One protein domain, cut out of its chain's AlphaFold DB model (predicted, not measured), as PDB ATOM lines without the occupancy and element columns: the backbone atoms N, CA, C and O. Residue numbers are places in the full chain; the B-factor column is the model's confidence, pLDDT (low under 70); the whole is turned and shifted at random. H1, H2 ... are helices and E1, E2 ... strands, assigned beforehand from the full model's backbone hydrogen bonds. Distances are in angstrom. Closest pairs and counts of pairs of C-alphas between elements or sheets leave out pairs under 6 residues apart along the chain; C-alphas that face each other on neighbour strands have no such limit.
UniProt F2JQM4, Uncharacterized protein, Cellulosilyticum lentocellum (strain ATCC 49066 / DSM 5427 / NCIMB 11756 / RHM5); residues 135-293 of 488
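This is residues 135 to 293 of the 488 residues of an uncharacterized protein of Cellulosilyticum lentocellum (strain ATCC 49066 / DSM 5427 / NCIMB 11756 / RHM5) (UniProt F2JQM4). A strongly twisted sheet of six strands, with the long hairpin E2 and E3 inside it, is joined by one long helix, H2, which meets the sheet with its first residues and then runs away from it past the small two-stranded hairpin E4 and E5. The short helix H1 packs on the sheet near E7 and E1, and H3 follows at the far end of H2, turned about perpendicular to it. The printed part has 159 residues with three named helices and eight named strands, in the order E1 E2 E3 H1 E4 E5 E6 E7 E8 H2 H3; the class is mixed, helices and strands. The large sheet runs E7 E1 E2 E3 E6 E8 and is mixed, and E4 and E5 are antiparallel. The whole is compact, with a radius of gyration of the C-alphas of 16.8 A and spans of 51 by 41 by 34 A.

In the large sheet, E1 is residues 135 to 139, 13.7 A from first to last C-alpha, and begins at C-alpha 135 at (95.607, 66.731, 94.879). E2, residues 154 to 165, measures 28.6 A and bends by 71 degrees at residue 161. E3, residues 174 to 184, measures 30.6 A. E6 is residues 214 to 218, 12.7 A; E7 is residues 230 to 234, 12.5 A; E8 is residues 250 to 252, 6.7 A. The small sheet has E4, residues 203 to 205, 6.9 A, and E5, residues 210 to 212, 7.2 A. H1 is residues 191 to 196, 10.6 A. H2, residues 256 to 281, measures 35.8 A, from C-alpha 256 at (92.238, 70.931, 110.506) to C-alpha 281 at (127.774, 69.991, 114.725). H3 is residues 285 to 292, 11.4 A, and ends at C-alpha 292 at (121.610, 57.067, 116.337).

E1, E2 and E3 form a meander, each strand the antiparallel neighbour of the one before, and both of its pairs are hairpins. Across E2 and E3, N 156 and O 182 are 2.8 A apart; across E1 and E2, N 136 and O 157 are 2.8 A apart. The edge strand E7 is antiparallel to E1, with N 137 and O 230 at 2.8 A. On the other side of the meander, E6 is antiparallel to E3, with N 179 and O 215 at 2.9 A, and parallel to the edge strand E8, with N 251 and O 216 at 2.7 A. This pairing is staggered: E6 pairs with E3 over residues 214 to 216 and with E8 over residues 216 to 218. E5 runs on into E6 at 19 degrees, across a break of 1 residue. E4 and E5 form a hairpin, with N 212 and O 203 at 2.8 A. H1 is on the large sheet; its closest C-alphas to E7 are those of Ala 191 and Gly 233, 5.2 A. H2 only grazes that sheet, with its residues 256 to 264; its closest C-alphas to E3 are those of Met 183 and Tyr 264, 7.3 A. H2 and H3 are close but not clearly touching, with Glu 278 and Leu 285 as the closest C-alphas at 7.0 A, and their lines are about perpendicular at 79 degrees. H3 is not on the large sheet. In H2 and H3 every O i to N i+4 pair is within hydrogen-bond range; in H1 0 of 2 are, beside 2 of 3 O i to N i+3 pairs.

The two C-alphas farthest apart are those of Gly 171 and Gly 282, 51.9 A. The printed part has no cut. The long links are E1 to E2, E6 to E7 and E7 to E8, with 14, 11 and 15 residues. The mean pLDDT of the printed part is 82.6; residues 205 to 210, residue 243 and residues 273 to 293 are under 70, and the mean for H3 is 50.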
ATOM      1  N   VAL A 135      95.280  65.486  94.196       97.62
ATOM      2  CA  VAL A 135      95.607  66.731  94.879       97.62
ATOM      3  C   VAL A 135      94.358  67.588  94.992       97.62
ATOM      4  O   VAL A 135      93.641  67.816  94.014       97.62
ATOM      5  N   TYR A 136      94.138  68.096  96.195       96.31
ATOM      6  CA  TYR A 136      93.010  68.935  96.556       96.31
ATOM      7  C   TYR A 136      93.487  70.257  97.151       96.31
ATOM      8  O   TYR A 136      94.539  70.329  97.785       96.31
ATOM      9  N   LEU A 137      92.699  71.305  96.958       95.44
ATOM     10  CA  LEU A 137      92.946  72.642  97.478       95.44
ATOM     11  C   LEU A 137      91.848  73.032  98.453       95.44
ATOM     12  O   LEU A 137      90.673  72.785  98.193       95.44
ATOM     13  N   TYR A 138      92.222  73.708  99.531       92.62
ATOM     14  CA  TYR A 138      91.280  74.448 100.359       92.62
ATOM     15  C   TYR A 138      91.839  75.838 100.658       92.62
ATOM     16  O   TYR A 138      93.044  76.010 100.843       92.62
ATOM     17  N   GLN A 139      90.957  76.832 100.689       92.81
ATOM     18  CA  GLN A 139      91.326  78.205 101.016       92.81
ATOM     19  C   GLN A 139      91.137  78.457 102.515       92.81
ATOM     20  O   GLN A 139      90.104  78.105 103.097       92.81
ATOM     21  N   ILE A 140      92.116  79.096 103.143       91.69
ATOM     22  CA  ILE A 140      92.035  79.533 104.533       91.69
ATOM     23  C   ILE A 140      91.188  80.803 104.589       91.69
ATOM     24  O   ILE A 140      91.594  81.874 104.159       91.69
ATOM     25  N   LYS A 141      89.981  80.660 105.136       89.94
ATOM     26  CA  LYS A 141      89.063  81.765 105.447       89.94
ATOM     27  C   LYS A 141      88.825  81.820 106.945       89.94
ATOM     28  O   LYS A 141      88.604  80.754 107.523       89.94
ATOM     29  N   ASN A 142      88.777  83.004 107.549       89.00
ATOM     30  CA  ASN A 142      88.620  83.164 109.003       89.00
ATOM     31  C   ASN A 142      89.667  82.334 109.785       89.00
ATOM     32  O   ASN A 142      89.305  81.319 110.395       89.00
ATOM     33  N   PRO A 143      90.967  82.670 109.687       89.31
ATOM     34  CA  PRO A 143      91.995  82.014 110.493       89.31
ATOM     35  C   PRO A 143      91.770  82.256 112.003       89.31
ATOM     36  O   PRO A 143      90.981  83.129 112.375       89.31
ATOM     37  N   PRO A 144      92.421  81.472 112.885       88.00
ATOM     38  CA  PRO A 144      92.408  81.721 114.328       88.00
ATOM     39  C   PRO A 144      92.902  83.131 114.692       88.00
ATOM     40  O   PRO A 144      93.644  83.748 113.931       88.00
ATOM     41  N   GLU A 145      92.517  83.619 115.874       87.69
ATOM     42  CA  GLU A 145      92.985  84.910 116.405       87.69
ATOM     43  C   GLU A 145      94.520  84.946 116.481       87.69
ATOM     44  O   GLU A 145      95.145  84.007 116.982       87.69
ATOM     45  N   GLY A 146      95.126  86.020 115.967       88.75
ATOM     46  CA  GLY A 146      96.580  86.176 115.893       88.75
ATOM     47  C   GLY A 146      97.246  85.434 114.728       88.75
ATOM     48  O   GLY A 146      98.470  85.308 114.726       88.75
ATOM     49  N   LYS A 147      96.461  84.905 113.777       91.44
ATOM     50  CA  LYS A 147      96.913  84.240 112.538       91.44
ATOM     51  C   LYS A 147      96.310  84.876 111.284       91.44
ATOM     52  O   LYS A 147      96.155  84.217 110.254       91.44
ATOM     53  N   GLU A 148      95.944  86.151 111.363       93.12
ATOM     54  CA  GLU A 148      95.268  86.884 110.293       93.12
ATOM     55  C   GLU A 148      96.112  86.963 109.009       93.12
ATOM     56  O   GLU A 148      95.549  87.004 107.917       93.12
ATOM     57  N   GLU A 149      97.449  86.893 109.086       93.44
ATOM     58  CA  GLU A 149      98.309  86.882 107.891       93.44
ATOM     59  C   GLU A 149      98.120  85.666 106.965       93.44
ATOM     60  O   GLU A 149      98.542  85.712 105.802       93.44
ATOM     61  N   TYR A 150      97.503  84.591 107.465       93.19
ATOM     62  CA  TYR A 150      97.203  83.375 106.704       93.19
ATOM     63  C   TYR A 150      95.843  83.430 106.007       93.19
ATOM     64  O   TYR A 150      95.454  82.471 105.337       93.19
ATOM     65  N   GLU A 151      95.105  84.531 106.141       93.44
ATOM     66  CA  GLU A 151      93.889  84.731 105.365       93.44
ATOM     67  C   GLU A 151      94.194  84.673 103.858       93.44
ATOM     68  O   GLU A 151      95.219  85.163 103.383       93.44
ATOM     69  N   ASP A 152      93.325  83.990 103.112       93.62
ATOM     70  CA  ASP A 152      93.449  83.709 101.678       93.62
ATOM     71  C   ASP A 152      94.615  82.802 101.249       93.62
ATOM     72  O   ASP A 152      94.763  82.528 100.051       93.62
ATOM     73  N   TRP A 153      95.394  82.258 102.188       95.44
ATOM     74  CA  TRP A 153      96.364  81.212 101.869       95.44
ATOM     75  C   TRP A 153      95.673  79.911 101.460       95.44
ATOM     76  O   TRP A 153      94.508  79.646 101.768       95.44
ATOM     77  N   TRP A 154      96.426  79.066 100.767       94.62
ATOM     78  CA  TRP A 154      95.974  77.795 100.228       94.62
ATOM     79  C   TRP A 154      96.662  76.645 100.941       94.62
ATOM     80  O   TRP A 154      97.891  76.537 100.931       94.62
ATOM     81  N   GLY A 155      95.862  75.749 101.506       94.50
ATOM     82  CA  GLY A 155      96.336  74.435 101.889       94.50
ATOM     83  C   GLY A 155      96.162  73.455 100.733       94.50
ATOM     84  O   GLY A 155      95.112  73.391 100.090       94.50
ATOM     85  N   VAL A 156      97.221  72.704 100.459       96.06
ATOM     86  CA  VAL A 156      97.330  71.768  99.343       96.06
ATOM     87  C   VAL A 156      97.470  70.369  99.917       96.06
ATOM     88  O   VAL A 156      98.451  70.055 100.591       96.06
ATOM     89  N   ILE A 157      96.466  69.539  99.671       96.00
ATOM     90  CA  ILE A 157      96.332  68.196 100.223       96.00
ATOM     91  C   ILE A 157      96.688  67.197  99.132       96.00
ATOM     92  O   ILE A 157      96.072  67.210  98.071       96.00
ATOM     93  N   TYR A 158      97.635  66.306  99.399       97.38
ATOM     94  CA  TYR A 158      97.933  65.163  98.541       97.38
ATOM     95  C   TYR A 158      97.527  63.871  99.220       97.38
ATOM     96  O   TYR A 158      97.948  63.605 100.344       97.38
ATOM     97  N   VAL A 159      96.741  63.059  98.522       97.50
ATOM     98  CA  VAL A 159      96.284  61.764  99.022       97.50
ATOM     99  C   VAL A 159      97.345  60.717  98.718       97.50
ATOM    100  O   VAL A 159      97.551  60.345  97.566       97.50
ATOM    101  N   SER A 160      98.036  60.224  99.740       95.75
ATOM    102  CA  SER A 160      99.121  59.256  99.563       95.75
ATOM    103  C   SER A 160      98.606  57.831  99.403       95.75
ATOM    104  O   SER A 160      99.047  57.104  98.513       95.75
ATOM    105  N   ARG A 161      97.682  57.426 100.274       94.94
ATOM    106  CA  ARG A 161      97.109  56.079 100.336       94.94
ATOM    107  C   ARG A 161      95.765  56.100 101.050       94.94
ATOM    108  O   ARG A 161      95.428  57.063 101.730       94.94
ATOM    109  N   LEU A 162      95.018  55.012 100.908       95.44
ATOM    110  CA  LEU A 162      93.797  54.767 101.668       95.44
ATOM    111  C   LEU A 162      94.063  53.699 102.724       95.44
ATOM    112  O   LEU A 162      94.886  52.803 102.517       95.44
ATOM    113  N   ARG A 163      93.363  53.797 103.849       92.25
ATOM    114  CA  ARG A 163      93.444  52.836 104.947       92.25
ATOM    115  C   ARG A 163      92.050  52.470 105.415       92.25
ATOM    116  O   ARG A 163      91.188  53.331 105.561       92.25
ATOM    117  N   GLU A 164      91.887  51.181 105.656       92.25
ATOM    118  CA  GLU A 164      90.745  50.600 106.343       92.25
ATOM    119  C   GLU A 164      90.940  50.753 107.856       92.25
ATOM    120  O   GLU A 164      92.007  50.410 108.374       92.25
ATOM    121  N   MET A 165      89.948  51.316 108.547       88.50
ATOM    122  CA  MET A 165      89.967  51.583 109.988       88.50
ATOM    123  C   MET A 165      88.571  51.379 110.583       88.50
ATOM    124  O   MET A 165      87.581  51.669 109.929       88.50
ATOM    125  N   GLU A 166      88.472  50.934 111.833       88.06
ATOM    126  CA  GLU A 166      87.192  50.876 112.553       88.06
ATOM    127  C   GLU A 166      87.055  52.121 113.439       88.06
ATOM    128  O   GLU A 166      87.620  52.167 114.531       88.06
ATOM    129  N   LEU A 167      86.353  53.161 112.970       84.19
ATOM    130  CA  LEU A 167      86.325  54.450 113.676       84.19
ATOM    131  C   LEU A 167      85.133  54.588 114.622       84.19
ATOM    132  O   LEU A 167      85.268  55.118 115.724       84.19
ATOM    133  N   VAL A 168      83.947  54.164 114.178       83.75
ATOM    134  CA  VAL A 168      82.685  54.444 114.894       83.75
ATOM    135  C   VAL A 168      82.052  53.188 115.479       83.75
ATOM    136  O   VAL A 168      81.459  53.228 116.560       83.75
ATOM    137  N   VAL A 169      82.115  52.077 114.749       84.94
ATOM    138  CA  VAL A 169      81.470  50.818 115.123       84.94
ATOM    139  C   VAL A 169      82.465  49.688 114.925       84.94
ATOM    140  O   VAL A 169      82.923  49.473 113.808       84.94
ATOM    141  N   ARG A 170      82.759  48.946 116.000       84.31
ATOM    142  CA  ARG A 170      83.633  47.767 115.931       84.31
ATOM    143  C   ARG A 170      83.092  46.769 114.899       84.31
ATOM    144  O   ARG A 170      81.886  46.500 114.870       84.31
ATOM    145  N   GLY A 171      83.967  46.228 114.062       82.75
ATOM    146  CA  GLY A 171      83.630  45.324 112.961       82.75
ATOM    147  C   GLY A 171      83.007  45.989 111.726       82.75
ATOM    148  O   GLY A 171      82.613  45.277 110.800       82.75
ATOM    149  N   VAL A 172      82.881  47.321 111.692       86.31
ATOM    150  CA  VAL A 172      82.478  48.073 110.497       86.31
ATOM    151  C   VAL A 172      83.651  48.931 110.050       86.31
ATOM    152  O   VAL A 172      84.103  49.807 110.780       86.31
ATOM    153  N   VAL A 173      84.131  48.659 108.842       89.81
ATOM    154  CA  VAL A 173      85.355  49.253 108.311       89.81
ATOM    155  C   VAL A 173      85.043  50.537 107.547       89.81
ATOM    156  O   VAL A 173      84.355  50.518 106.525       89.81
ATOM    157  N   ASP A 174      85.586  51.643 108.039       91.50
ATOM    158  CA  ASP A 174      85.686  52.928 107.364       91.50
ATOM    159  C   ASP A 174      86.935  52.959 106.465       91.50
ATOM    160  O   ASP A 174      87.958  52.344 106.765       91.50
ATOM    161  N   VAL A 175      86.879  53.709 105.364       93.44
ATOM    162  CA  VAL A 175      88.018  53.938 104.466       93.44
ATOM    163  C   VAL A 175      88.380  55.415 104.494       93.44
ATOM    164  O   VAL A 175      87.636  56.258 103.982       93.44
ATOM    165  N   VAL A 176      89.546  55.730 105.058       93.81
ATOM    166  CA  VAL A 176      90.041  57.105 105.208       93.81
ATOM    167  C   VAL A 176      91.307  57.355 104.386       93.81
ATOM    168  O   VAL A 176      92.118  56.441 104.195       93.81
ATOM    169  N   PRO A 177      91.502  58.583 103.875       95.12
ATOM    170  CA  PRO A 177      92.715  58.947 103.168       95.12
ATOM    171  C   PRO A 177      93.825  59.302 104.161       95.12
ATOM    172  O   PRO A 177      93.625  60.087 105.087       95.12
ATOM    173  N   TYR A 178      95.017  58.772 103.922       95.25
ATOM    174  CA  TYR A 178      96.246  59.341 104.456       95.25
ATOM    175  C   TYR A 178      96.708  60.447 103.519       95.25
ATOM    176  O   TYR A 178      96.644  60.308 102.291       95.25
ATOM    177  N   ILE A 179      97.126  61.560 104.110       95.25
ATOM    178  CA  ILE A 179      97.457  62.766 103.368       95.25
ATOM    179  C   ILE A 179      98.818  63.322 103.754       95.25
ATOM    180  O   ILE A 179      99.236  63.231 104.905       95.25
ATOM    181  N   TYR A 180      99.457  63.968 102.784       95.62
ATOM    182  CA  TYR A 180     100.467  64.990 103.032       95.62
ATOM    183  C   TYR A 180      99.821  66.353 102.836       95.62
ATOM    184  O   TYR A 180      99.032  66.545 101.906       95.62
ATOM    185  N   LEU A 181     100.180  67.302 103.693       94.88
ATOM    186  CA  LEU A 181      99.678  68.661 103.616       94.88
ATOM    187  C   LEU A 181     100.825  69.642 103.382       94.88
ATOM    188  O   LEU A 181     101.925  69.478 103.908       94.88
ATOM    189  N   LYS A 182     100.553  70.644 102.550       94.69
ATOM    190  CA  LYS A 182     101.464  71.736 102.209       94.69
ATOM    191  C   LYS A 182     100.717  73.063 102.220       94.69
ATOM    192  O   LYS A 182      99.500  73.072 102.038       94.69
ATOM    193  N   MET A 183     101.429  74.176 102.384       93.75
ATOM    194  CA  MET A 183     100.836  75.519 102.310       93.75
ATOM    195  C   MET A 183     101.467  76.368 101.215       93.75
ATOM    196  O   MET A 183     102.646  76.230 100.892       93.75
ATOM    197  N   SER A 184     100.661  77.261 100.647       94.31
ATOM    198  CA  SER A 184     101.081  78.246  99.657       94.31
ATOM    199  C   SER A 184     100.283  79.530  99.817       94.31
ATOM    200  O   SER A 184      99.070  79.494 100.008       94.31
ATOM    201  N   LYS A 185     100.945  80.673  99.661       94.38
ATOM    202  CA  LYS A 185     100.262  81.967  99.573       94.38
ATOM    203  C   LYS A 185      99.536  82.135  98.235       94.38
ATOM    204  O   LYS A 185      98.459  82.717  98.177       94.38
ATOM    205  N   GLU A 186     100.109  81.608  97.155       94.56
ATOM    206  CA  GLU A 186      99.509  81.654  95.819       94.56
ATOM    207  C   GLU A 186      98.756  80.360  95.509       94.56
ATOM    208  O   GLU A 186      99.227  79.268  95.833       94.56
ATOM    209  N   LYS A 187      97.606  80.472  94.835       95.31
ATOM    210  CA  LYS A 187      96.822  79.308  94.408       95.31
ATOM    211  C   LYS A 187      97.616  78.478  93.385       95.31
ATOM    212  O   LYS A 187      97.915  79.001  92.306       95.31
ATOM    213  N   PRO A 188      97.892  77.188  93.655       94.94
ATOM    214  CA  PRO A 188      98.513  76.311  92.671       94.94
ATOM    215  C   PRO A 188      97.633  76.145  91.428       94.94
ATOM    216  O   PRO A 188      96.412  76.020  91.530       94.94
ATOM    217  N   LYS A 189      98.254  76.140  90.246       93.06
ATOM    218  CA  LYS A 189      97.556  76.025  88.953       93.06
ATOM    219  C   LYS A 189      97.419  74.585  88.471       93.06
ATOM    220  O   LYS A 189      96.529  74.297  87.678       93.06
ATOM    221  N   ASP A 190      98.303  73.705  88.927       94.56
ATOM    222  CA  ASP A 190      98.332  72.296  88.552       94.56
ATOM    223  C   ASP A 190      98.881  71.431  89.695       94.56
ATOM    224  O   ASP A 190      99.595  71.911  90.580       94.56
ATOM    225  N   ALA A 191      98.545  70.140  89.677       94.19
ATOM    226  CA  ALA A 191      98.876  69.209  90.753       94.19
ATOM    227  C   ALA A 191     100.387  68.972  90.934       94.19
ATOM    228  O   ALA A 191     100.799  68.552  92.012       94.19
ATOM    229  N   SER A 192     101.224  69.241  89.925       92.56
ATOM    230  CA  SER A 192     102.674  69.026  90.022       92.56
ATOM    231  C   SER A 192     103.377  70.100  90.856       92.56
ATOM    232  O   SER A 192     104.389  69.816  91.502       92.56
ATOM    233  N   GLN A 193     102.792  71.303  90.935       93.69
ATOM    234  CA  GLN A 193     103.312  72.423  91.730       93.69
ATOM    235  C   GLN A 193     103.383  72.121  93.224       93.69
ATOM    236  O   GLN A 193     104.142  72.763  93.945       93.69
ATOM    237  N   ILE A 194     102.657  71.107  93.703       94.06
ATOM    238  CA  ILE A 194     102.765  70.660  95.089       94.06
ATOM    239  C   ILE A 194     104.206  70.299  95.475       94.06
ATOM    240  O   ILE A 194     104.608  70.493  96.619       94.06
ATOM    241  N   ASN A 195     105.022  69.814  94.539       93.56
ATOM    242  CA  ASN A 195     106.392  69.399  94.832       93.56
ATOM    243  C   ASN A 195     107.291  70.568  95.249       93.56
ATOM    244  O   ASN A 195     108.160  70.379  96.092       93.56
ATOM    245  N   SER A 196     107.038  71.780  94.746       91.50
ATOM    246  CA  SER A 196     107.800  72.978  95.122       91.50
ATOM    247  C   SER A 196     107.328  73.640  96.417       91.50
ATOM    248  O   SER A 196     107.949  74.598  96.868       91.50
ATOM    249  N   LEU A 197     106.223  73.174  97.002       92.44
ATOM    250  CA  LEU A 197     105.669  73.770  98.212       92.44
ATOM    251  C   LEU A 197     106.315  73.194  99.482       92.44
ATOM    252  O   LEU A 197     106.695  72.013  99.497       92.44
ATOM    253  N   PRO A 198     106.397  74.001 100.555       89.12
ATOM    254  CA  PRO A 198     106.843  73.539 101.863       89.12
ATOM    255  C   PRO A 198     105.860  72.523 102.451       89.12
ATOM    256  O   PRO A 198     104.642  72.652 102.309       89.12
ATOM    257  N   PHE A 199     106.408  71.502 103.103       90.19
ATOM    258  CA  PHE A 199     105.624  70.524 103.847       90.19
ATOM    259  C   PHE A 199     105.032  71.122 105.123       90.19
ATOM    260  O   PHE A 199     105.511  72.129 105.628       90.19
ATOM    261  N   ILE A 200     104.005  70.466 105.648       89.75
ATOM    262  CA  ILE A 200     103.572  70.612 107.033       89.75
ATOM    263  C   ILE A 200     104.023  69.365 107.788       89.75
ATOM    264  O   ILE A 200     103.767  68.243 107.342       89.75
ATOM    265  N   VAL A 201     104.720  69.567 108.903       86.62
ATOM    266  CA  VAL A 201     105.116  68.493 109.817       86.62
ATOM    267  C   VAL A 201     104.084  68.379 110.923       86.62
ATOM    268  O   VAL A 201     103.737  69.381 111.506       86.62
ATOM    269  N   TRP A 202     103.608  67.180 111.239       83.38
ATOM    270  CA  TRP A 202     102.639  66.960 112.321       83.38
ATOM    271  C   TRP A 202     103.298  66.622 113.659       83.38
ATOM    272  O   TRP A 202     102.678  66.701 114.715       83.38
ATOM    273  N   SER A 203     104.538  66.136 113.617       78.00
ATOM    274  CA  SER A 203     105.309  65.776 114.802       78.00
ATOM    275  C   SER A 203     106.795  65.781 114.478       78.00
ATOM    276  O   SER A 203     107.195  65.346 113.396       78.00
ATOM    277  N   ILE A 204     107.611  66.252 115.417       71.19
ATOM    278  CA  ILE A 204     109.058  66.395 115.256       71.19
ATOM    279  C   ILE A 204     109.753  65.507 116.284       71.19
ATOM    280  O   ILE A 204     109.439  65.551 117.473       71.19
ATOM    281  N   GLU A 205     110.717  64.720 115.821       67.50
ATOM    282  CA  GLU A 205     111.687  64.046 116.675       67.50
ATOM    283  C   GLU A 205     112.907  64.958 116.809       67.50
ATOM    284  O   GLU A 205     113.794  64.951 115.958       67.50
ATOM    285  N   TRP A 206     112.926  65.807 117.840       59.91
ATOM    286  CA  TRP A 206     113.953  66.846 117.989       59.91
ATOM    287  C   TRP A 206     115.373  66.277 118.093       59.91
ATOM    288  O   TRP A 206     116.291  66.872 117.537       59.91
ATOM    289  N   SER A 207     115.509  65.085 118.686       51.16
ATOM    290  CA  SER A 207     116.781  64.368 118.850       51.16
ATOM    291  C   SER A 207     117.466  64.019 117.523       51.16
ATOM    292  O   SER A 207     118.694  64.000 117.420       51.16
ATOM    293  N   THR A 208     116.675  63.750 116.482       54.56
ATOM    294  CA  THR A 208     117.173  63.373 115.151       54.56
ATOM    295  C   THR A 208     116.898  64.430 114.089       54.56
ATOM    296  O   THR A 208     117.476  64.364 113.007       54.56
ATOM    297  N   GLY A 209     116.023  65.399 114.369       60.28
ATOM    298  CA  GLY A 209     115.512  66.383 113.413       60.28
ATOM    299  C   GLY A 209     114.534  65.808 112.377       60.28
ATOM    300  O   GLY A 209     114.201  66.511 111.418       60.28
ATOM    301  N   GLN A 210     114.086  64.556 112.546       69.44
ATOM    302  CA  GLN A 210     113.120  63.897 111.659       69.44
ATOM    303  C   GLN A 210     111.688  64.391 111.909       69.44
ATOM    304  O   GLN A 210     111.343  64.827 113.007       69.44
ATOM    305  N   GLY A 211     110.834  64.294 110.886       81.19
ATOM    306  CA  GLY A 211     109.436  64.727 110.957       81.19
ATOM    307  C   GLY A 211     108.448  63.648 110.529       81.19
ATOM    308  O   GLY A 211     108.732  62.867 109.623       81.19
ATOM    309  N   ALA A 212     107.274  63.611 111.152       87.38
ATOM    310  CA  ALA A 212     106.115  62.881 110.644       87.38
ATOM    311  C   ALA A 212     105.262  63.836 109.798       87.38
ATOM    312  O   ALA A 212     104.809  64.857 110.304       87.38
ATOM    313  N   PHE A 213     105.047  63.522 108.519       91.56
ATOM    314  CA  PHE A 213     104.374  64.423 107.564       91.56
ATOM    315  C   PHE A 213     103.068  63.855 106.998       91.56
ATOM    316  O   PHE A 213     102.228  64.599 106.492       91.56
ATOM    317  N   GLU A 214     102.897  62.539 107.074       93.75
ATOM    318  CA  GLU A 214     101.689  61.847 106.646       93.75
ATOM    319  C   GLU A 214     100.732  61.666 107.832       93.75
ATOM    320  O   GLU A 214     101.162  61.249 108.907       93.75
ATOM    321  N   LYS A 215      99.434  61.934 107.643       91.69
ATOM    322  CA  LYS A 215      98.414  61.758 108.692       91.69
ATOM    323  C   LYS A 215      97.105  61.228 108.114       91.69
ATOM    324  O   LYS A 215      96.769  61.542 106.970       91.69
ATOM    325  N   ALA A 216      96.361  60.434 108.883       92.50
ATOM    326  CA  ALA A 216      95.028  59.983 108.484       92.50
ATOM    327  C   ALA A 216      94.030  61.137 108.617       92.50
ATOM    328  O   ALA A 216      93.867  61.672 109.709       92.50
ATOM    329  N   LEU A 217      93.335  61.525 107.551       91.50
ATOM    330  CA  LEU A 217      92.308  62.562 107.628       91.50
ATOM    331  C   LEU A 217      90.944  61.926 107.889       91.50
ATOM    332  O   LEU A 217      90.310  61.369 106.992       91.50
ATOM    333  N   VAL A 218      90.518  61.984 109.146       89.44
ATOM    334  CA  VAL A 218      89.387  61.222 109.663       89.44
ATOM    335  C   VAL A 218      88.096  62.032 109.600       89.44
ATOM    336  O   VAL A 218      88.016  63.174 110.053       89.44
ATOM    337  N   GLU A 219      87.058  61.388 109.069       85.94
ATOM    338  CA  GLU A 219      85.680  61.862 109.088       85.94
ATOM    339  C   GLU A 219      84.737  60.673 109.289       85.94
ATOM    340  O   GLU A 219      85.002  59.570 108.826       85.94
ATOM    341  N   THR A 220      83.620  60.907 109.972       79.81
ATOM    342  CA  THR A 220      82.582  59.900 110.244       79.81
ATOM    343  C   THR A 220      81.336  60.114 109.384       79.81
ATOM    344  O   THR A 220      80.447  59.263 109.324       79.81
ATOM    345  N   SER A 221      81.231  61.260 108.700       80.00
ATOM    346  CA  SER A 221      80.142  61.536 107.769       80.00
ATOM    347  C   SER A 221      80.526  62.487 106.641       80.00
ATOM    348  O   SER A 221      81.002  63.597 106.867       80.00
ATOM    349  N   HIS A 222      80.113  62.159 105.412       79.94
ATOM    350  CA  HIS A 222      80.188  63.088 104.277       79.94
ATOM    351  C   HIS A 222      79.439  64.418 104.491       79.94
ATOM    352  O   HIS A 222      79.599  65.338 103.695       79.94
ATOM    353  N   ARG A 223      78.597  64.535 105.527       76.94
ATOM    354  CA  ARG A 223      77.898  65.785 105.864       76.94
ATOM    355  C   ARG A 223      78.815  66.846 106.468       76.94
ATOM    356  O   ARG A 223      78.545  68.026 106.268       76.94
ATOM    357  N   PHE A 224      79.841  66.425 107.204       74.19
ATOM    358  CA  PHE A 224      80.825  67.315 107.831       74.19
ATOM    359  C   PHE A 224      82.019  67.592 106.919       74.19
ATOM    360  O   PHE A 224      82.834  68.464 107.201       74.19
ATOM    361  N   TYR A 225      82.057  66.904 105.778       71.25
ATOM    362  CA  TYR A 225      83.038  67.122 104.739       71.25
ATOM    363  C   TYR A 225      83.044  68.585 104.277       71.25
ATOM    364  O   TYR A 225      81.978  69.105 103.907       71.25
ATOM    365  N   PRO A 226      84.203  69.267 104.260       74.75
ATOM    366  CA  PRO A 226      84.238  70.661 103.858       74.75
ATOM    367  C   PRO A 226      83.828  70.803 102.393       74.75
ATOM    368  O   PRO A 226      84.330  70.115 101.504       74.75
ATOM    369  N   LYS A 227      82.887  71.713 102.137       78.19
ATOM    370  CA  LYS A 227      82.336  71.950 100.792       78.19
ATOM    371  C   LYS A 227      83.237  72.815  99.915       78.19
ATOM    372  O   LYS A 227      82.997  72.920  98.721       78.19
ATOM    373  N   GLU A 228      84.228  73.456 100.521       82.81
ATOM    374  CA  GLU A 228      85.114  74.434  99.886       82.81
ATOM    375  C   GLU A 228      86.394  73.793  99.329       82.81
ATOM    376  O   GLU A 228      87.330  74.506  98.979       82.81
ATOM    377  N   ILE A 229      86.447  72.458  99.268       90.94
ATOM    378  CA  ILE A 229      87.590  71.733  98.724       90.94
ATOM    379  C   ILE A 229      87.451  71.616  97.210       90.94
ATOM    380  O   ILE A 229      86.448  71.121  96.695       90.94
ATOM    381  N   GLU A 230      88.496  72.023  96.504       94.06
ATOM    382  CA  GLU A 230      88.594  71.978  95.053       94.06
ATOM    383  C   GLU A 230      89.552  70.864  94.618       94.06
ATOM    384  O   GLU A 230      90.653  70.735  95.147       94.06
ATOM    385  N   PHE A 231      89.143  70.051  93.645       95.81
ATOM    386  CA  PHE A 231      90.031  69.073  93.017       95.81
ATOM    387  C   PHE A 231      90.970  69.778  92.032       95.81
ATOM    388  O   PHE A 231      90.501  70.435  91.104       95.81
ATOM    389  N   LEU A 232      92.282  69.623  92.222       96.62
ATOM    390  CA  LEU A 232      93.301  70.248  91.375       96.62
ATOM    391  C   LEU A 232      93.786  69.324  90.251       96.62
ATOM    392  O   LEU A 232      94.130  69.795  89.170       96.62
ATOM    393  N   GLY A 233      93.845  68.015  90.500       96.94
ATOM    394  CA  GLY A 233      94.342  67.034  89.538       96.94
ATOM    395  C   GLY A 233      95.067  65.865  90.196       96.94
ATOM    396  O   GLY A 233      95.020  65.688  91.411       96.94
ATOM    397  N   VAL A 234      95.764  65.073  89.383       97.19
ATOM    398  CA  VAL A 234      96.579  63.935  89.835       97.19
ATOM    399  C   VAL A 234      98.058  64.309  89.754       97.19
ATOM    400  O   VAL A 234      98.524  64.782  88.717       97.19
ATOM    401  N   CYS A 235      98.802  64.098  90.839       95.69
ATOM    402  CA  CYS A 235     100.252  64.271  90.858       95.69
ATOM    403  C   CYS A 235     100.934  62.926  90.589       95.69
ATOM    404  O   CYS A 235     100.998  62.053  91.456       95.69
ATOM    405  N   GLU A 236     101.445  62.746  89.369       92.06
ATOM    406  CA  GLU A 236     102.047  61.470  88.972       92.06
ATOM    407  C   GLU A 236     103.344  61.162  89.746       92.06
ATOM    408  O   GLU A 236     103.610  60.014  90.112       92.06
ATOM    409  N   HIS A 237     104.143  62.189  90.028       93.19
ATOM    410  CA  HIS A 237     105.457  62.053  90.653       93.19
ATOM    411  C   HIS A 237     105.558  62.950  91.882       93.19
ATOM    412  O   HIS A 237     106.191  64.004  91.842       93.19
ATOM    413  N   PHE A 238     104.910  62.541  92.973       94.38
ATOM    414  CA  PHE A 238     105.010  63.249  94.244       94.38
ATOM    415  C   PHE A 238     106.404  63.076  94.862       94.38
ATOM    416  O   PHE A 238     106.909  61.959  94.984       94.38
ATOM    417  N   GLN A 239     107.025  64.188  95.247       93.31
ATOM    418  CA  GLN A 239     108.303  64.203  95.949       93.31
ATOM    419  C   GLN A 239     108.049  64.064  97.445       93.31
ATOM    420  O   GLN A 239     107.577  65.004  98.079       93.31
ATOM    421  N   TYR A 240     108.346  62.887  97.991       90.75
ATOM    422  CA  TYR A 240     108.206  62.586  99.414       90.75
ATOM    423  C   TYR A 240     109.304  63.266 100.252       90.75
ATOM    424  O   TYR A 240     110.407  63.483  99.744       90.75
ATOM    425  N   PRO A 241     109.031  63.586 101.530       86.88
ATOM    426  CA  PRO A 241     110.045  64.146 102.413       86.88
ATOM    427  C   PRO A 241     111.160  63.123 102.679       86.88
ATOM    428  O   PRO A 241     110.894  61.955 102.954       86.88
ATOM    429  N   THR A 242     112.418  63.561 102.609       74.38
ATOM    430  CA  THR A 242     113.607  62.687 102.621       74.38
ATOM    431  C   THR A 242     113.852  61.983 103.958       74.38
ATOM    432  O   THR A 242     114.502  60.944 103.992       74.38
ATOM    433  N   LEU A 243     113.339  62.530 105.064       69.56
ATOM    434  CA  LEU A 243     113.606  62.062 106.430       69.56
ATOM    435  C   LEU A 243     112.322  61.957 107.250       69.56
ATOM    436  O   LEU A 243     112.203  62.449 108.374       69.56
ATOM    437  N   GLU A 244     111.338  61.320 106.629       82.56
ATOM    438  CA  GLU A 244     110.064  61.030 107.253       82.56
ATOM    439  C   GLU A 244     110.173  59.887 108.265       82.56
ATOM    440  O   GLU A 244     110.637  58.792 107.943       82.56
ATOM    441  N   ILE A 245     109.650  60.115 109.467       82.00
ATOM    442  CA  ILE A 245     109.290  59.040 110.390       82.00
ATOM    443  C   ILE A 245     107.818  58.689 110.203       82.00
ATOM    444  O   ILE A 245     106.944  59.554 110.153       82.00
ATOM    445  N   LYS A 246     107.527  57.392 110.112       82.00
ATOM    446  CA  LYS A 246     106.148  56.913 110.055       82.00
ATOM    447  C   LYS A 246     105.588  56.836 111.469       82.00
ATOM    448  O   LYS A 246     106.007  55.995 112.260       82.00
ATOM    449  N   ARG A 247     104.635  57.718 111.770       79.25
ATOM    450  CA  ARG A 247     103.786  57.662 112.963       79.25
ATOM    451  C   ARG A 247     102.343  57.501 112.515       79.25
ATOM    452  O   ARG A 247     101.902  58.183 111.594       79.25
ATOM    453  N   GLU A 248     101.633  56.562 113.126       76.81
ATOM    454  CA  GLU A 248     100.194  56.447 112.914       76.81
ATOM    455  C   GLU A 248      99.504  57.465 113.816       76.81
ATOM    456  O   GLU A 248      99.536  57.349 115.036       76.81
ATOM    457  N   ASP A 249      98.931  58.490 113.195       81.50
ATOM    458  CA  ASP A 249      98.174  59.533 113.872       81.50
ATOM    459  C   ASP A 249      97.047  60.027 112.954       81.50
ATOM    460  O   ASP A 249      97.058  59.786 111.737       81.50
ATOM    461  N   PHE A 250      96.061  60.710 113.530       86.69
ATOM    462  CA  PHE A 250      94.862  61.147 112.832       86.69
ATOM    463  C   PHE A 250      94.569  62.634 113.009       86.69
ATOM    464  O   PHE A 250      94.847  63.262 114.027       86.69
ATOM    465  N   GLN A 251      93.981  63.203 111.971       88.44
ATOM    466  CA  GLN A 251      93.579  64.586 111.885       88.44
ATOM    467  C   GLN A 251      92.072  64.663 111.727       88.44
ATOM    468  O   GLN A 251      91.506  64.021 110.845       88.44
ATOM    469  N   LEU A 252      91.427  65.477 112.557       87.94
ATOM    470  CA  LEU A 252      89.995  65.723 112.463       87.94
ATOM    471  C   LEU A 252      89.731  67.014 111.685       87.94
ATOM    472  O   LEU A 252      90.468  67.996 111.806       87.94
ATOM    473  N   TRP A 253      88.648  67.037 110.907       86.31
ATOM    474  CA  TRP A 253      88.303  68.196 110.076       86.31
ATOM    475  C   TRP A 253      87.987  69.468 110.863       86.31
ATOM    476  O   TRP A 253      88.273  70.562 110.382       86.31
ATOM    477  N   TRP A 254      87.404  69.349 112.060       82.69
ATOM    478  CA  TRP A 254      86.964  70.508 112.846       82.69
ATOM    479  C   TRP A 254      88.125  71.383 113.341       82.69
ATOM    480  O   TRP A 254      87.933  72.588 113.479       82.69
ATOM    481  N   SER A 255      89.315  70.810 113.552       85.94
ATOM    482  CA  SER A 255      90.537  71.541 113.926       85.94
ATOM    483  C   SER A 255      91.523  71.714 112.763       85.94
ATOM    484  O   SER A 255      92.441  72.523 112.855       85.94
ATOM    485  N   PHE A 256      91.296  71.039 111.629       87.38
ATOM    486  CA  PHE A 256      92.238  70.931 110.506       87.38
ATOM    487  C   PHE A 256      92.877  72.247 110.056       87.38
ATOM    488  O   PHE A 256      94.068  72.283 109.778       87.38
ATOM    489  N   LYS A 257      92.097  73.329 109.981       86.62
ATOM    490  CA  LYS A 257      92.597  74.643 109.551       86.62
ATOM    491  C   LYS A 257      93.553  75.269 110.565       86.62
ATOM    492  O   LYS A 257      94.561  75.832 110.160       86.62
ATOM    493  N   ALA A 258      93.213  75.204 111.852       86.88
ATOM    494  CA  ALA A 258      94.054  75.753 112.913       86.88
ATOM    495  C   ALA A 258      95.353  74.947 113.015       86.88
ATOM    496  O   ALA A 258      96.435  75.525 112.953       86.88
ATOM    497  N   ASP A 259      95.221  73.618 113.027       89.38
ATOM    498  CA  ASP A 259      96.351  72.696 113.115       89.38
ATOM    499  C   ASP A 259      97.283  72.856 111.904       89.38
ATOM    500  O   ASP A 259      98.495  72.892 112.063       89.38
ATOM    501  N   ALA A 260      96.746  73.035 110.691       89.81
ATOM    502  CA  ALA A 260      97.563  73.265 109.500       89.81
ATOM    503  C   ALA A 260      98.455  74.511 109.616       89.81
ATOM    504  O   ALA A 260      99.619  74.456 109.229       89.81
ATOM    505  N   ILE A 261      97.925  75.621 110.141       90.75
ATOM    506  CA  ILE A 261      98.690  76.864 110.316       90.75
ATOM    507  C   ILE A 261      99.766  76.680 111.392       90.75
ATOM    508  O   ILE A 261     100.924  77.021 111.166       90.75
ATOM    509  N   GLU A 262      99.399  76.124 112.548       89.19
ATOM    510  CA  GLU A 262     100.331  75.915 113.662       89.19
ATOM    511  C   GLU A 262     101.489  74.990 113.264       89.19
ATOM    512  O   GLU A 262     102.661  75.284 113.506       89.19
ATOM    513  N   GLU A 263     101.172  73.888 112.596       87.56
ATOM    514  CA  GLU A 263     102.155  72.901 112.169       87.56
ATOM    515  C   GLU A 263     103.007  73.392 110.983       87.56
ATOM    516  O   GLU A 263     104.174  73.012 110.842       87.56
ATOM    517  N   TYR A 264     102.481  74.298 110.151       90.19
ATOM    518  CA  TYR A 264     103.282  74.997 109.144       90.19
ATOM    519  C   TYR A 264     104.356  75.883 109.786       90.19
ATOM    520  O   TYR A 264     105.516  75.852 109.378       90.19
ATOM    521  N   GLU A 265     104.007  76.638 110.827       85.81
ATOM    522  CA  GLU A 265     104.979  77.456 111.558       85.81
ATOM    523  C   GLU A 265     106.016  76.610 112.294       85.81
ATOM    524  O   GLU A 265     107.205  76.941 112.288       85.81
ATOM    525  N   ARG A 266     105.593  75.486 112.881       82.12
ATOM    526  CA  ARG A 266     106.515  74.520 113.495       82.12
ATOM    527  C   ARG A 266     107.485  73.933 112.478       82.12
ATOM    528  O   ARG A 266     108.654  73.745 112.809       82.12
ATOM    529  N   GLU A 267     107.057  73.697 111.238       83.00
ATOM    530  CA  GLU A 267     107.975  73.282 110.174       83.00
ATOM    531  C   GLU A 267     109.035  74.352 109.890       83.00
ATOM    532  O   GLU A 267     110.220  74.027 109.776       83.00
ATOM    533  N   LEU A 268     108.641  75.629 109.809       81.06
ATOM    534  CA  LEU A 268     109.592  76.728 109.615       81.06
ATOM    535  C   LEU A 268     110.630  76.763 110.745       81.06
ATOM    536  O   LEU A 268     111.832  76.827 110.471       81.06
ATOM    537  N   GLN A 269     110.180  76.613 111.994       75.44
ATOM    538  CA  GLN A 269     111.058  76.513 113.163       75.44
ATOM    539  C   GLN A 269     111.980  75.290 113.085       75.44
ATOM    540  O   GLN A 269     113.173  75.403 113.359       75.44
ATOM    541  N   ARG A 270     111.475  74.120 112.663       74.19
ATOM    542  CA  ARG A 270     112.286  72.900 112.508       74.19
ATOM    543  C   ARG A 270     113.380  73.070 111.462       74.19
ATOM    544  O   ARG A 270     114.505  72.620 111.667       74.19
ATOM    545  N   ILE A 271     113.061  73.691 110.326       75.44
ATOM    546  CA  ILE A 271     114.036  73.969 109.264       75.44
ATOM    547  C   ILE A 271     115.141  74.883 109.798       75.44
ATOM    548  O   ILE A 271     116.322  74.636 109.550       75.44
ATOM    549  N   GLU A 272     114.772  75.926 110.535       70.00
ATOM    550  CA  GLU A 272     115.722  76.865 111.126       70.00
ATOM    551  C   GLU A 272     116.594  76.198 112.200       70.00
ATOM    552  O   GLU A 272     117.821  76.320 112.176       70.00
ATOM    553  N   TYR A 273     115.982  75.382 113.058       62.53
ATOM    554  CA  TYR A 273     116.664  74.570 114.060       62.53
ATOM    555  C   TYR A 273     117.651  73.575 113.436       62.53
ATOM    556  O   TYR A 273     118.800  73.482 113.864       62.53
ATOM    557  N   ASN A 274     117.261  72.873 112.370       61.44
ATOM    558  CA  ASN A 274     118.152  71.938 111.686       61.44
ATOM    559  C   ASN A 274     119.356  72.639 111.048       61.44
ATOM    560  O   ASN A 274     120.466  72.118 111.145       61.44
ATOM    561  N   LYS A 275     119.174  73.841 110.483       64.56
ATOM    562  CA  LYS A 275     120.295  74.664 109.995       64.56
ATOM    563  C   LYS A 275     121.239  75.060 111.129       64.56
ATOM    564  O   LYS A 275     122.454  75.057 110.941       64.56
ATOM    565  N   LEU A 276     120.698  75.414 112.295       54.12
ATOM    566  CA  LEU A 276     121.500  75.727 113.477       54.12
ATOM    567  C   LEU A 276     122.316  74.505 113.921       54.12
ATOM    568  O   LEU A 276     123.520  74.625 114.143       54.12
ATOM    569  N   LEU A 277     121.685  73.330 113.993       50.16
ATOM    570  CA  LEU A 277     122.347  72.081 114.363       50.16
ATOM    571  C   LEU A 277     123.435  71.675 113.369       50.16
ATOM    572  O   LEU A 277     124.519  71.276 113.789       50.16
ATOM    573  N   GLU A 278     123.197  71.809 112.066       53.78
ATOM    574  CA  GLU A 278     124.213  71.549 111.039       53.78
ATOM    575  C   GLU A 278     125.420  72.475 111.197       53.78
ATOM    576  O   GLU A 278     126.559  72.014 111.167       53.78
ATOM    577  N   ARG A 279     125.193  73.771 111.452       49.06
ATOM    578  CA  ARG A 279     126.279  74.727 111.728       49.06
ATOM    579  C   ARG A 279     127.038  74.390 113.010       49.06
ATOM    580  O   ARG A 279     128.258  74.517 113.041       49.06
ATOM    581  N   ALA A 280     126.330  73.986 114.062       42.69
ATOM    582  CA  ALA A 280     126.923  73.696 115.363       42.69
ATOM    583  C   ALA A 280     127.717  72.379 115.368       42.69
ATOM    584  O   ALA A 280     128.792  72.300 115.964       42.69
ATOM    585  N   THR A 281     127.200  71.345 114.704       43.31
ATOM    586  CA  THR A 281     127.774  69.991 114.725       43.31
ATOM    587  C   THR A 281     128.710  69.718 113.550       43.31
ATOM    588  O   THR A 281     129.620  68.901 113.680       43.31
ATOM    589  N   GLY A 282     128.526  70.409 112.422       44.38
ATOM    590  CA  GLY A 282     129.171  70.099 111.144       44.38
ATOM    591  C   GLY A 282     128.611  68.849 110.454       44.38
ATOM    592  O   GLY A 282     129.125  68.473 109.406       44.38
ATOM    593  N   LEU A 283     127.588  68.206 111.030       44.34
ATOM    594  CA  LEU A 283     126.973  66.988 110.508       44.34
ATOM    595  C   LEU A 283     125.688  67.323 109.760       44.34
ATOM    596  O   LEU A 283     124.814  68.006 110.303       44.34
ATOM    597  N   GLN A 284     125.550  66.789 108.547       55.59
ATOM    598  CA  GLN A 284     124.293  66.861 107.810       55.59
ATOM    599  C   GLN A 284     123.217  66.052 108.542       55.59
ATOM    600  O   GLN A 284     123.500  65.150 109.337       55.59
ATOM    601  N   LEU A 285     121.951  66.389 108.304       58.38
ATOM    602  CA  LEU A 285     120.817  65.734 108.959       58.38
ATOM    603  C   LEU A 285     120.801  64.198 108.761       58.38
ATOM    604  O   LEU A 285     120.484  63.459 109.690       58.38
ATOM    605  N   GLU A 286     121.225  63.703 107.599       58.22
ATOM    606  CA  GLU A 286     121.300  62.267 107.270       58.22
ATOM    607  C   GLU A 286     122.367  61.511 108.089       58.22
ATOM    608  O   GLU A 286     122.145  60.377 108.534       58.22
ATOM    609  N   ASP A 287     123.501  62.166 108.357       52.06
ATOM    610  CA  ASP A 287     124.591  61.614 109.167       52.06
ATOM    611  C   ASP A 287     124.172  61.491 110.637       52.06
ATOM    612  O   ASP A 287     124.475  60.497 111.304       52.06
ATOM    613  N   ARG A 288     123.403  62.473 111.131       53.34
ATOM    614  CA  ARG A 288     122.841  62.465 112.490       53.34
ATOM    615  C   ARG A 288     121.898  61.281 112.699       53.34
ATOM    616  O   ARG A 288     122.029  60.570 113.691       53.34
ATOM    617  N   VAL A 289     120.999  61.017 111.748       50.62
ATOM    618  CA  VAL A 289     120.055  59.883 111.813       50.62
ATOM    619  C   VAL A 289     120.791  58.539 111.821       50.62
ATOM    620  O   VAL A 289     120.493  57.669 112.642       50.62
ATOM    621  N   SER A 290     121.785  58.382 110.945       43.22
ATOM    622  CA  SER A 290     122.564  57.143 110.813       43.22
ATOM    623  C   SER A 290     123.351  56.810 112.084       43.22
ATOM    624  O   SER A 290     123.440  55.649 112.489       43.22
ATOM    625  N   PHE A 291     123.879  57.833 112.756       39.12
ATOM    626  CA  PHE A 291     124.632  57.680 113.996       39.12
ATOM    627  C   PHE A 291     123.786  57.085 115.139       39.12
ATOM    628  O   PHE A 291     124.260  56.230 115.893       39.12
ATOM    629  N   VAL A 292     122.517  57.489 115.251       41.59
ATOM    630  CA  VAL A 292     121.610  57.067 116.337       41.59
ATOM    631  C   VAL A 292     121.241  55.581 116.248       41.59
ATOM    632  O   VAL A 292     121.107  54.908 117.272       41.59
ATOM    633  N   GLN A 293     121.145  55.024 115.041       43.28
ATOM    634  CA  GLN A 293     120.578  53.690 114.811       43.28
ATOM    635  C   GLN A 293     121.573  52.508 115.002       43.28
ATOM    636  O   GLN A 293     121.156  51.353 114.944       43.28
TER     637      GLN A 293